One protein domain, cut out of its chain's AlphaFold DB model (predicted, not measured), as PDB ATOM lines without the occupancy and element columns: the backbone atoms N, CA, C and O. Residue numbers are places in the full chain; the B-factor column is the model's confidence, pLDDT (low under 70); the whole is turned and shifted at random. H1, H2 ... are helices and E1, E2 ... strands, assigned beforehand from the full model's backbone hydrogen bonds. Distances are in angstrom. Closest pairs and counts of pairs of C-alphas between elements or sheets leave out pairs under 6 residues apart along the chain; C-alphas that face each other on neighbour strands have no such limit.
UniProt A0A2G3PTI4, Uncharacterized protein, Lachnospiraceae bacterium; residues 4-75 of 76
ATOM      1  N   TYR A   4     165.469 182.147 130.767       92.12
ATOM      2  CA  TYR A   4     166.762 182.693 131.174       92.12
ATOM      3  C   TYR A   4     167.007 184.025 130.472       92.12
ATOM      4  O   TYR A   4     166.497 184.250 129.374       92.12
ATOM      5  N   LYS A   5     167.810 184.887 131.087       94.69
ATOM      6  CA  LYS A   5     168.306 186.136 130.502       94.69
ATOM      7  C   LYS A   5     169.813 186.264 130.696       94.69
ATOM      8  O   LYS A   5     170.359 185.698 131.641       94.69
ATOM      9  N   THR A   6     170.484 187.019 129.833       95.50
ATOM     10  CA  THR A   6     171.901 187.346 130.043       95.50
ATOM     11  C   THR A   6     172.053 188.387 131.154       95.50
ATOM     12  O   THR A   6     171.257 189.328 131.245       95.50
ATOM     13  N   SER A   7     173.073 188.238 132.004       96.06
ATOM     14  CA  SER A   7     173.397 189.234 133.034       96.06
ATOM     15  C   SER A   7     174.021 190.501 132.441       96.06
ATOM     16  O   SER A   7     173.896 191.583 133.023       96.06
ATOM     17  N   ASN A   8     174.699 190.357 131.295       96.88
ATOM     18  CA  ASN A   8     175.443 191.415 130.625       96.88
ATOM     19  C   ASN A   8     174.915 191.664 129.203       96.88
ATOM     20  O   ASN A   8     174.186 190.851 128.623       96.88
ATOM     21  N   CYS A   9     175.301 192.811 128.653       95.44
ATOM     22  CA  CYS A   9     175.000 193.262 127.315       95.44
ATOM     23  C   CYS A   9     175.617 192.320 126.287       95.44
ATOM     24  O   CYS A   9     176.824 192.077 126.300       95.44
ATOM     25  N   ILE A  10     174.808 191.839 125.349       95.06
ATOM     26  CA  ILE A  10     175.299 190.928 124.309       95.06
ATOM     27  C   ILE A  10     176.235 191.613 123.291       95.06
ATOM     28  O   ILE A  10     177.045 190.959 122.629       95.06
ATOM     29  N   MET A  11     176.177 192.946 123.196       92.81
ATOM     30  CA  MET A  11     176.992 193.730 122.264       92.81
ATOM     31  C   MET A  11     178.391 193.992 122.826       92.81
ATOM     32  O   MET A  11     179.375 193.618 122.183       92.81
ATOM     33  N   CYS A  12     178.485 194.541 124.043       93.31
ATOM     34  CA  CYS A  12     179.747 195.004 124.636       93.31
ATOM     35  C   CYS A  12     180.176 194.281 125.927       93.31
ATOM     36  O   CYS A  12     181.322 194.422 126.335       93.31
ATOM     37  N   GLY A  13     179.301 193.499 126.568       93.75
ATOM     38  CA  GLY A  13     179.611 192.781 127.813       93.75
ATOM     39  C   GLY A  13     179.451 193.588 129.109       93.75
ATOM     40  O   GLY A  13     179.661 193.032 130.187       93.75
ATOM     41  N   GLU A  14     179.032 194.855 129.042       95.38
ATOM     42  CA  GLU A  14     178.679 195.665 130.223       95.38
ATOM     43  C   GLU A  14     177.405 195.172 130.922       95.38
ATOM     44  O   GLU A  14     176.665 194.362 130.372       95.38
ATOM     45  N   LYS A  15     177.089 195.660 132.129       95.75
ATOM     46  CA  LYS A  15     175.874 195.227 132.841       95.75
ATOM     47  C   LYS A  15     174.613 195.569 132.033       95.75
ATOM     48  O   LYS A  15     174.432 196.704 131.590       95.75
ATOM     49  N   ALA A  16     173.737 194.582 131.852       95.31
ATOM     50  CA  ALA A  16     172.468 194.789 131.164       95.31
ATOM     51  C   ALA A  16     171.460 195.516 132.067       95.31
ATOM     52  O   ALA A  16     171.351 195.215 133.258       95.31
ATOM     53  N   VAL A  17     170.713 196.449 131.477       95.00
ATOM     54  CA  VAL A  17     169.630 197.217 132.117       95.00
ATOM     55  C   VAL A  17     168.289 197.054 131.394       95.00
ATOM     56  O   VAL A  17     167.247 197.311 131.990       95.00
ATOM     57  N   GLY A  18     168.307 196.601 130.136       92.88
ATOM     58  CA  GLY A  18     167.125 196.260 129.343       92.88
ATOM     59  C   GLY A  18     167.225 194.847 128.772       92.88
ATOM     60  O   GLY A  18     168.327 194.341 128.559       92.88
ATOM     61  N   TRP A  19     166.078 194.197 128.553       93.44
ATOM     62  CA  TRP A  19     166.000 192.816 128.068       93.44
ATOM     63  C   TRP A  19     164.906 192.660 127.013       93.44
ATOM     64  O   TRP A  19     163.726 192.837 127.315       93.44
ATOM     65  N   HIS A  20     165.287 192.296 125.788       91.31
ATOM     66  CA  HIS A  20     164.361 192.040 124.682       91.31
ATOM     67  C   HIS A  20     164.975 191.099 123.636       91.31
ATOM     68  O   HIS A  20     166.184 190.891 123.599       91.31
ATOM     69  N   GLY A  21     164.137 190.502 122.780       92.38
ATOM     70  CA  GLY A  21     164.563 189.480 121.815       92.38
ATOM     71  C   GLY A  21     165.304 188.312 122.478       92.38
ATOM     72  O   GLY A  21     165.034 187.978 123.636       92.38
ATOM     73  N   HIS A  22     166.210 187.653 121.750       94.62
ATOM     74  CA  HIS A  22     166.959 186.518 122.296       94.62
ATOM     75  C   HIS A  22     168.320 186.266 121.639       94.62
ATOM     76  O   HIS A  22     168.595 186.704 120.527       94.62
ATOM     77  N   VAL A  23     169.153 185.497 122.335       94.88
ATOM     78  CA  VAL A  23     170.308 184.771 121.801       94.88
ATOM     79  C   VAL A  23     170.087 183.271 121.984       94.88
ATOM     80  O   VAL A  23     169.288 182.838 122.821       94.88
ATOM     81  N   VAL A  24     170.794 182.466 121.199       95.12
ATOM     82  CA  VAL A  24     170.736 181.004 121.262       95.12
ATOM     83  C   VAL A  24     171.881 180.487 122.124       95.12
ATOM     84  O   VAL A  24     173.044 180.740 121.827       95.12
ATOM     85  N   ALA A  25     171.565 179.778 123.203       92.75
ATOM     86  CA  ALA A  25     172.539 179.030 123.992       92.75
ATOM     87  C   ALA A  25     172.400 177.527 123.725       92.75
ATOM     88  O   ALA A  25     171.364 177.063 123.249       92.75
ATOM     89  N   LYS A  26     173.445 176.763 124.055       91.00
ATOM     90  CA  LYS A  26     173.427 175.299 123.995       91.00
ATOM     91  C   LYS A  26     173.273 174.733 125.401       91.00
ATOM     92  O   LYS A  26     174.093 175.025 126.269       91.00
ATOM     93  N   GLU A  27     172.264 173.900 125.611       87.50
ATOM     94  CA  GLU A  27     172.066 173.157 126.859       87.50
ATOM     95  C   GLU A  27     172.314 171.665 126.628       87.50
ATOM     96  O   GLU A  27     171.902 171.108 125.608       87.50
ATOM     97  N   ARG A  28     173.013 171.010 127.562       87.94
ATOM     98  CA  ARG A  28     173.260 169.565 127.513       87.94
ATOM     99  C   ARG A  28     172.120 168.824 128.203       87.94
ATOM    100  O   ARG A  28     171.913 168.975 129.401       87.94
ATOM    101  N   MET A  29     171.435 167.978 127.444       85.06
ATOM    102  CA  MET A  29     170.357 167.121 127.931       85.06
ATOM    103  C   MET A  29     170.899 165.871 128.632       85.06
ATOM    104  O   MET A  29     172.063 165.503 128.468       85.06
ATOM    105  N   ALA A  30     170.022 165.167 129.358       84.62
ATOM    106  CA  ALA A  30     170.355 163.951 130.110       84.62
ATOM    107  C   ALA A  30     171.041 162.858 129.265       84.62
ATOM    108  O   ALA A  30     171.910 162.151 129.759       84.62
ATOM    109  N   LEU A  31     170.699 162.756 127.976       88.44
ATOM    110  CA  LEU A  31     171.307 161.808 127.031       88.44
ATOM    111  C   LEU A  31     172.605 162.329 126.381       88.44
ATOM    112  O   LEU A  31     173.086 161.760 125.409       88.44
ATOM    113  N   GLY A  32     173.158 163.443 126.865       87.38
ATOM    114  CA  GLY A  32     174.403 164.033 126.369       87.38
ATOM    115  C   GLY A  32     174.272 164.877 125.096       87.38
ATOM    116  O   GLY A  32     175.236 165.548 124.729       87.38
ATOM    117  N   ASN A  33     173.100 164.900 124.460       90.69
ATOM    118  CA  ASN A  33     172.823 165.747 123.299       90.69
ATOM    119  C   ASN A  33     172.775 167.231 123.684       90.69
ATOM    120  O   ASN A  33     172.289 167.580 124.761       90.69
ATOM    121  N   LEU A  34     173.244 168.099 122.786       90.62
ATOM    122  CA  LEU A  34     173.113 169.549 122.928       90.62
ATOM    123  C   LEU A  34     171.862 170.028 122.193       90.62
ATOM    124  O   LEU A  34     171.685 169.714 121.016       90.62
ATOM    125  N   ILE A  35     171.030 170.810 122.873       91.50
ATOM    126  CA  ILE A  35     169.854 171.457 122.288       91.50
ATOM    127  C   ILE A  35     170.019 172.973 122.275       91.50
ATOM    128  O   ILE A  35     170.726 173.536 123.113       91.50
ATOM    129  N   ASP A  36     169.354 173.623 121.324       92.31
ATOM    130  CA  ASP A  36     169.246 175.077 121.287       92.31
ATOM    131  C   ASP A  36     168.182 175.562 122.265       92.31
ATOM    132  O   ASP A  36     167.022 175.147 122.204       92.31
ATOM    133  N   VAL A  37     168.576 176.480 123.143       91.56
ATOM    134  CA  VAL A  37     167.683 177.143 124.090       91.56
ATOM    135  C   VAL A  37     167.729 178.648 123.889       91.56
ATOM    136  O   VAL A  37     168.789 179.255 123.729       91.56
ATOM    137  N   LYS A  38     166.548 179.268 123.879       93.38
ATOM    138  CA  LYS A  38     166.419 180.719 123.738       93.38
ATOM    139  C   LYS A  38     166.651 181.386 125.089       93.38
ATOM    140  O   LYS A  38     165.960 181.082 126.061       93.38
ATOM    141  N   VAL A  39     167.584 182.326 125.118       94.06
ATOM    142  CA  VAL A  39     167.912 183.155 126.280       94.06
ATOM    143  C   VAL A  39     167.605 184.601 125.928       94.06
ATOM    144  O   VAL A  39     168.028 185.079 124.882       94.06
ATOM    145  N   ILE A  40     166.892 185.313 126.796       94.69
ATOM    146  CA  ILE A  40     166.551 186.718 126.568       94.69
ATOM    147  C   ILE A  40     167.836 187.552 126.532       94.69
ATOM    148  O   ILE A  40     168.657 187.487 127.454       94.69
ATOM    149  N   ALA A  41     168.006 188.328 125.463       94.62
ATOM    150  CA  ALA A  41     169.189 189.153 125.273       94.62
ATOM    151  C   ALA A  41     169.112 190.408 126.149       94.62
ATOM    152  O   ALA A  41     168.109 191.119 126.149       94.62
ATOM    153  N   GLY A  42     170.170 190.647 126.919       95.19
ATOM    154  CA  GLY A  42     170.354 191.851 127.717       95.19
ATOM    155  C   GLY A  42     171.137 192.924 126.964       95.19
ATOM    156  O   GLY A  42     172.036 192.614 126.176       95.19
ATOM    157  N   PHE A  43     170.837 194.186 127.262       95.19
ATOM    158  CA  PHE A  43     171.463 195.363 126.665       95.19
ATOM    159  C   PHE A  43     171.809 196.407 127.726       95.19
ATOM    160  O   PHE A  43     171.047 196.615 128.675       95.19
ATOM    161  N   CYS A  44     172.976 197.046 127.593       95.12
ATOM    162  CA  CYS A  44     173.299 198.241 128.373       95.12
ATOM    163  C   CYS A  44     172.492 199.434 127.838       95.12
ATOM    164  O   CYS A  44     171.862 199.330 126.787       95.12
ATOM    165  N   LYS A  45     172.493 200.561 128.556       93.75
ATOM    166  CA  LYS A  45     171.642 201.715 128.229       93.75
ATOM    167  C   LYS A  45     171.804 202.172 126.772       93.75
ATOM    168  O   LYS A  45     170.813 202.272 126.061       93.75
ATOM    169  N   GLU A  46     173.048 202.343 126.328       93.62
ATOM    170  CA  GLU A  46     173.376 202.789 124.969       93.62
ATOM    171  C   GLU A  46     172.826 201.838 123.897       93.62
ATOM    172  O   GLU A  46     172.127 202.259 122.978       93.62
ATOM    173  N   HIS A  47     173.066 200.534 124.052       93.50
ATOM    174  CA  HIS A  47     172.612 199.533 123.087       93.50
ATOM    175  C   HIS A  47     171.113 199.216 123.187       93.50
ATOM    176  O   HIS A  47     170.561 198.652 122.255       93.50
ATOM    177  N   ASN A  48     170.450 199.549 124.296       90.31
ATOM    178  CA  ASN A  48     169.003 199.379 124.440       90.31
ATOM    179  C   ASN A  48     168.219 200.508 123.748       90.31
ATOM    180  O   ASN A  48     167.078 200.310 123.344       90.31
ATOM    181  N   GLU A  49     168.817 201.698 123.639       87.12
ATOM    182  CA  GLU A  49     168.232 202.872 122.975       87.12
ATOM    183  C   GLU A  49     168.682 202.985 121.506       87.12
ATOM    184  O   GLU A  49     167.953 203.516 120.666       87.12
ATOM    185  N   GLY A  50     169.864 202.457 121.174       76.50
ATOM    186  CA  GLY A  50     170.358 202.347 119.806       76.50
ATOM    187  C   GLY A  50     169.593 201.277 119.031       76.50
ATOM    188  O   GLY A  50     169.481 200.142 119.479       76.50
ATOM    189  N   GLY A  51     169.057 201.616 117.858       72.06
ATOM    190  CA  GLY A  51     168.346 200.663 117.005       72.06
ATOM    191  C   GLY A  51     169.232 199.470 116.631       72.06
ATOM    192  O   GLY A  51     170.087 199.576 115.756       72.06
ATOM    193  N   LEU A  52     169.032 198.336 117.300       83.50
ATOM    194  CA  LEU A  52     169.770 197.105 117.043       83.50
ATOM    195  C   LEU A  52     169.087 196.274 115.963       83.50
ATOM    196  O   LEU A  52     167.878 196.044 116.006       83.50
ATOM    197  N   GLN A  53     169.883 195.746 115.037       82.19
ATOM    198  CA  GLN A  53     169.383 194.856 114.000       82.19
ATOM    199  C   GLN A  53     169.390 193.409 114.503       82.19
ATOM    200  O   GLN A  53     170.450 192.808 114.682       82.19
ATOM    201  N   SER A  54     168.207 192.845 114.747       88.19
ATOM    202  CA  SER A  54     168.034 191.397 114.892       88.19
ATOM    203  C   SER A  54     167.761 190.746 113.538       88.19
ATOM    204  O   SER A  54     167.420 191.423 112.564       88.19
ATOM    205  N   ASP A  55     167.822 189.416 113.487       90.12
ATOM    206  CA  ASP A  55     167.191 188.683 112.392       90.12
ATOM    207  C   ASP A  55     165.649 188.815 112.431       90.12
ATOM    208  O   ASP A  55     165.068 189.407 113.352       90.12
ATOM    209  N   ILE A  56     164.972 188.227 111.438       88.50
ATOM    210  CA  ILE A  56     163.503 188.238 111.313       88.50
ATOM    211  C   ILE A  56     162.770 187.590 112.503       88.50
ATOM    212  O   ILE A  56     161.587 187.840 112.711       88.50
ATOM    213  N   ASN A  57     163.459 186.780 113.310       88.94
ATOM    214  CA  ASN A  57     162.903 186.093 114.473       88.94
ATOM    215  C   ASN A  57     163.229 186.803 115.798       88.94
ATOM    216  O   ASN A  57     162.926 186.264 116.868       88.94
ATOM    217  N   GLY A  58     163.873 187.973 115.761       88.94
ATOM    218  CA  GLY A  58     164.327 188.665 116.967       88.94
ATOM    219  C   GLY A  58     165.512 187.973 117.647       88.94
ATOM    220  O   GLY A  58     165.638 188.046 118.874       88.94
ATOM    221  N   CYS A  59     166.329 187.238 116.884       93.62
ATOM    222  CA  CYS A  59     167.565 186.616 117.345       93.62
ATOM    223  C   CYS A  59     168.761 187.533 117.068       93.62
ATOM    224  O   CYS A  59     168.926 188.055 115.964       93.62
ATOM    225  N   TYR A  60     169.623 187.683 118.069       93.75
ATOM    226  CA  TYR A  60     170.870 188.446 117.998       93.75
ATOM    227  C   TYR A  60     172.112 187.544 117.898       93.75
ATOM    228  O   TYR A  60     173.237 187.984 118.127       93.75
ATOM    229  N   GLY A  61     171.914 186.264 117.572       93.44
ATOM    230  CA  GLY A  61     172.983 185.289 117.373       93.44
ATOM    231  C   GLY A  61     173.177 184.340 118.556       93.44
ATOM    232  O   GLY A  61     172.218 183.889 119.180       93.44
ATOM    233  N   GLN A  62     174.433 183.981 118.824       94.56
ATOM    234  CA  GLN A  62     174.804 182.923 119.768       94.56
ATOM    235  C   GLN A  62     175.222 183.492 121.129       94.56
ATOM    236  O   GLN A  62     175.902 184.513 121.217       94.56
ATOM    237  N   TYR A  63     174.848 182.806 122.203       94.44
ATOM    238  CA  TYR A  63     175.274 183.120 123.559       94.44
ATOM    239  C   TYR A  63     176.728 182.698 123.793       94.44
ATOM    240  O   TYR A  63     177.129 181.582 123.468       94.44
ATOM    241  N   SER A  64     177.497 183.572 124.442       93.06
ATOM    242  CA  SER A  64     178.832 183.268 124.943       93.06
ATOM    243  C   SER A  64     178.927 183.658 126.412       93.06
ATOM    244  O   SER A  64     178.781 184.833 126.742       93.06
ATOM    245  N   ARG A  65     179.210 182.699 127.304       91.62
ATOM    246  CA  ARG A  65     179.339 182.967 128.749       91.62
ATOM    247  C   ARG A  65     180.465 183.949 129.065       91.62
ATOM    248  O   ARG A  65     180.308 184.771 129.959       91.62
ATOM    249  N   SER A  66     181.572 183.895 128.324       90.69
ATOM    250  CA  SER A  66     182.709 184.799 128.538       90.69
ATOM    251  C   SER A  66     182.378 186.253 128.207       90.69
ATOM    252  O   SER A  66     182.943 187.152 128.819       90.69
ATOM    253  N   LYS A  67     181.449 186.487 127.271       90.00
ATOM    254  CA  LYS A  67     181.051 187.833 126.838       90.00
ATOM    255  C   LYS A  67     179.777 188.325 127.528       90.00
ATOM    256  O   LYS A  67     179.688 189.481 127.915       90.00
ATOM    257  N   HIS A  68     178.777 187.459 127.664       93.31
ATOM    258  CA  HIS A  68     177.414 187.824 128.071       93.31
ATOM    259  C   HIS A  68     177.135 187.555 129.557       93.31
ATOM    260  O   HIS A  68     176.028 187.821 130.031       93.31
ATOM    261  N   GLY A  69     178.131 187.042 130.282       90.81
ATOM    262  CA  GLY A  69     178.028 186.712 131.696       90.81
ATOM    263  C   GLY A  69     177.148 185.493 131.956       90.81
ATOM    264  O   GLY A  69     176.792 184.742 131.043       90.81
ATOM    265  N   GLU A  70     176.830 185.259 133.225       92.06
ATOM    266  CA  GLU A  70     175.996 184.133 133.630       92.06
ATOM    267  C   GLU A  70     174.537 184.326 133.212       92.06
ATOM    268  O   GLU A  70     174.057 185.440 132.983       92.06
ATOM    269  N   LEU A  71     173.828 183.206 133.086       92.69
ATOM    270  CA  LEU A  71     172.400 183.222 132.815       92.69
ATOM    271  C   LEU A  71     171.631 183.382 134.122       92.69
ATOM    272  O   LEU A  71     171.764 182.574 135.037       92.69
ATOM    273  N   GLU A  72     170.789 184.405 134.183       92.88
ATOM    274  CA  GLU A  72     169.914 184.677 135.320       92.88
ATOM    275  C   GLU A  72     168.481 184.224 135.001       92.88
ATOM    276  O   GLU A  72     168.043 184.236 133.848       92.88
ATOM    277  N   VAL A  73     167.715 183.845 136.026       90.31
ATOM    278  CA  VAL A  73     166.292 183.516 135.860       90.31
ATOM    279  C   VAL A  73     165.502 184.801 135.609       90.31
ATOM    280  O   VAL A  73     165.520 185.726 136.420       90.31
ATOM    281  N   PHE A  74     164.771 184.853 134.499       83.31
ATOM    282  CA  PHE A  74     163.835 185.921 134.182       83.31
ATOM    283  C   PHE A  74     162.469 185.602 134.793       83.31
ATOM    284  O   PHE A  74     161.792 184.656 134.380       83.31
ATOM    285  N   LYS A  75     162.083 186.385 135.803       76.12
ATOM    286  CA  LYS A  75     160.755 186.343 136.423       76.12
ATOM    287  C   LYS A  75     159.928 187.495 135.847       76.12
ATOM    288  O   LYS A  75     160.435 188.611 135.792       76.12
TER     289      LYS A  75
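AT A GLANCE: This is residues 4 to 75 of the 76 residues of an uncharacterized protein of Lachnospiraceae bacterium (UniProt A0A2G3PTI4). A long, strongly twisted hairpin, E2 and E3, makes the long axis of the model, with short strands side by side with it: E4 along E2, and E1 then E5 along E3. The tip of this hairpin, residues 29 to 33, lies at one end of the long axis and the small helix H1 at the other, while the short helix H2 lies by E1. The printed part has 72 residues, with five named strands and two named helices in the order E1, E2, E3, H1, E4, H2, E5. The sheet's order is E4, E2, E3, E1, E5, mixed, and the class is mixed, helices and strands. The whole is compact, with a radius of gyration of the C-alphas of 12.2 A, and elongated in outline, spanning 41 by 25 by 23 A.

IN THESE COORDINATES: E1, residues 4 to 9, begins at C-alpha 4 (166.762, 182.693, 131.174) and is 13.9 A long. E2, residues 18 to 28, is 27.5 A long and bends by 76 degrees at residue 21. E3, residues 34 to 43, is 26.1 A long and begins at C-alpha 34 (173.113, 169.549, 122.928). H1 is residues 45 to 49, 6.4 A; E4 is residues 59 to 62, 8.5 A; H2 is residues 65 to 68, 5.3 A. E5, residues 71 to 74, 9.1 A, ends at C-alpha 74 (163.835, 185.921, 134.182).

HOW THE PARTS SIT: E2 and E3 form an antiparallel hairpin at 159 degrees, with N 23 and O 39 2.8 A apart and N 37 and O 25 2.9 A apart, both within hydrogen-bond range. E3 and E1 are parallel at 49 degrees, with N 40 and O 4 at 2.8 A. E1 and the edge strand E5 are antiparallel at 121 degrees, with N 5 and O 72 at 2.8 A. The other edge strand, E4, is parallel to E2 at 39 degrees, with N 60 and O 22 at 2.8 A. E4 and E5 are apart. H1 is on the sheet at a height of 6.6 A, only just over none of its strands, with 2 of its C-alphas falling on E2; the closest C-alphas of H1 and E2 are those of Asn 48 and Gly 18, 6.1 A. H2 only grazes the sheet with residues 65 to 68; its closest C-alphas to E1 are those of His 68 and Asn 8, 4.8 A. The O i to N i+4 pair of H1 is within hydrogen-bond range, and H2 is too short for such a pair.

THE WHOLE: The two C-alphas farthest apart are those of Leu 31 and Glu 49, 41.4 A. The printed part has no cut, and no link is long. The mean pLDDT of the printed part is 91.2, and no printed residue is under 70.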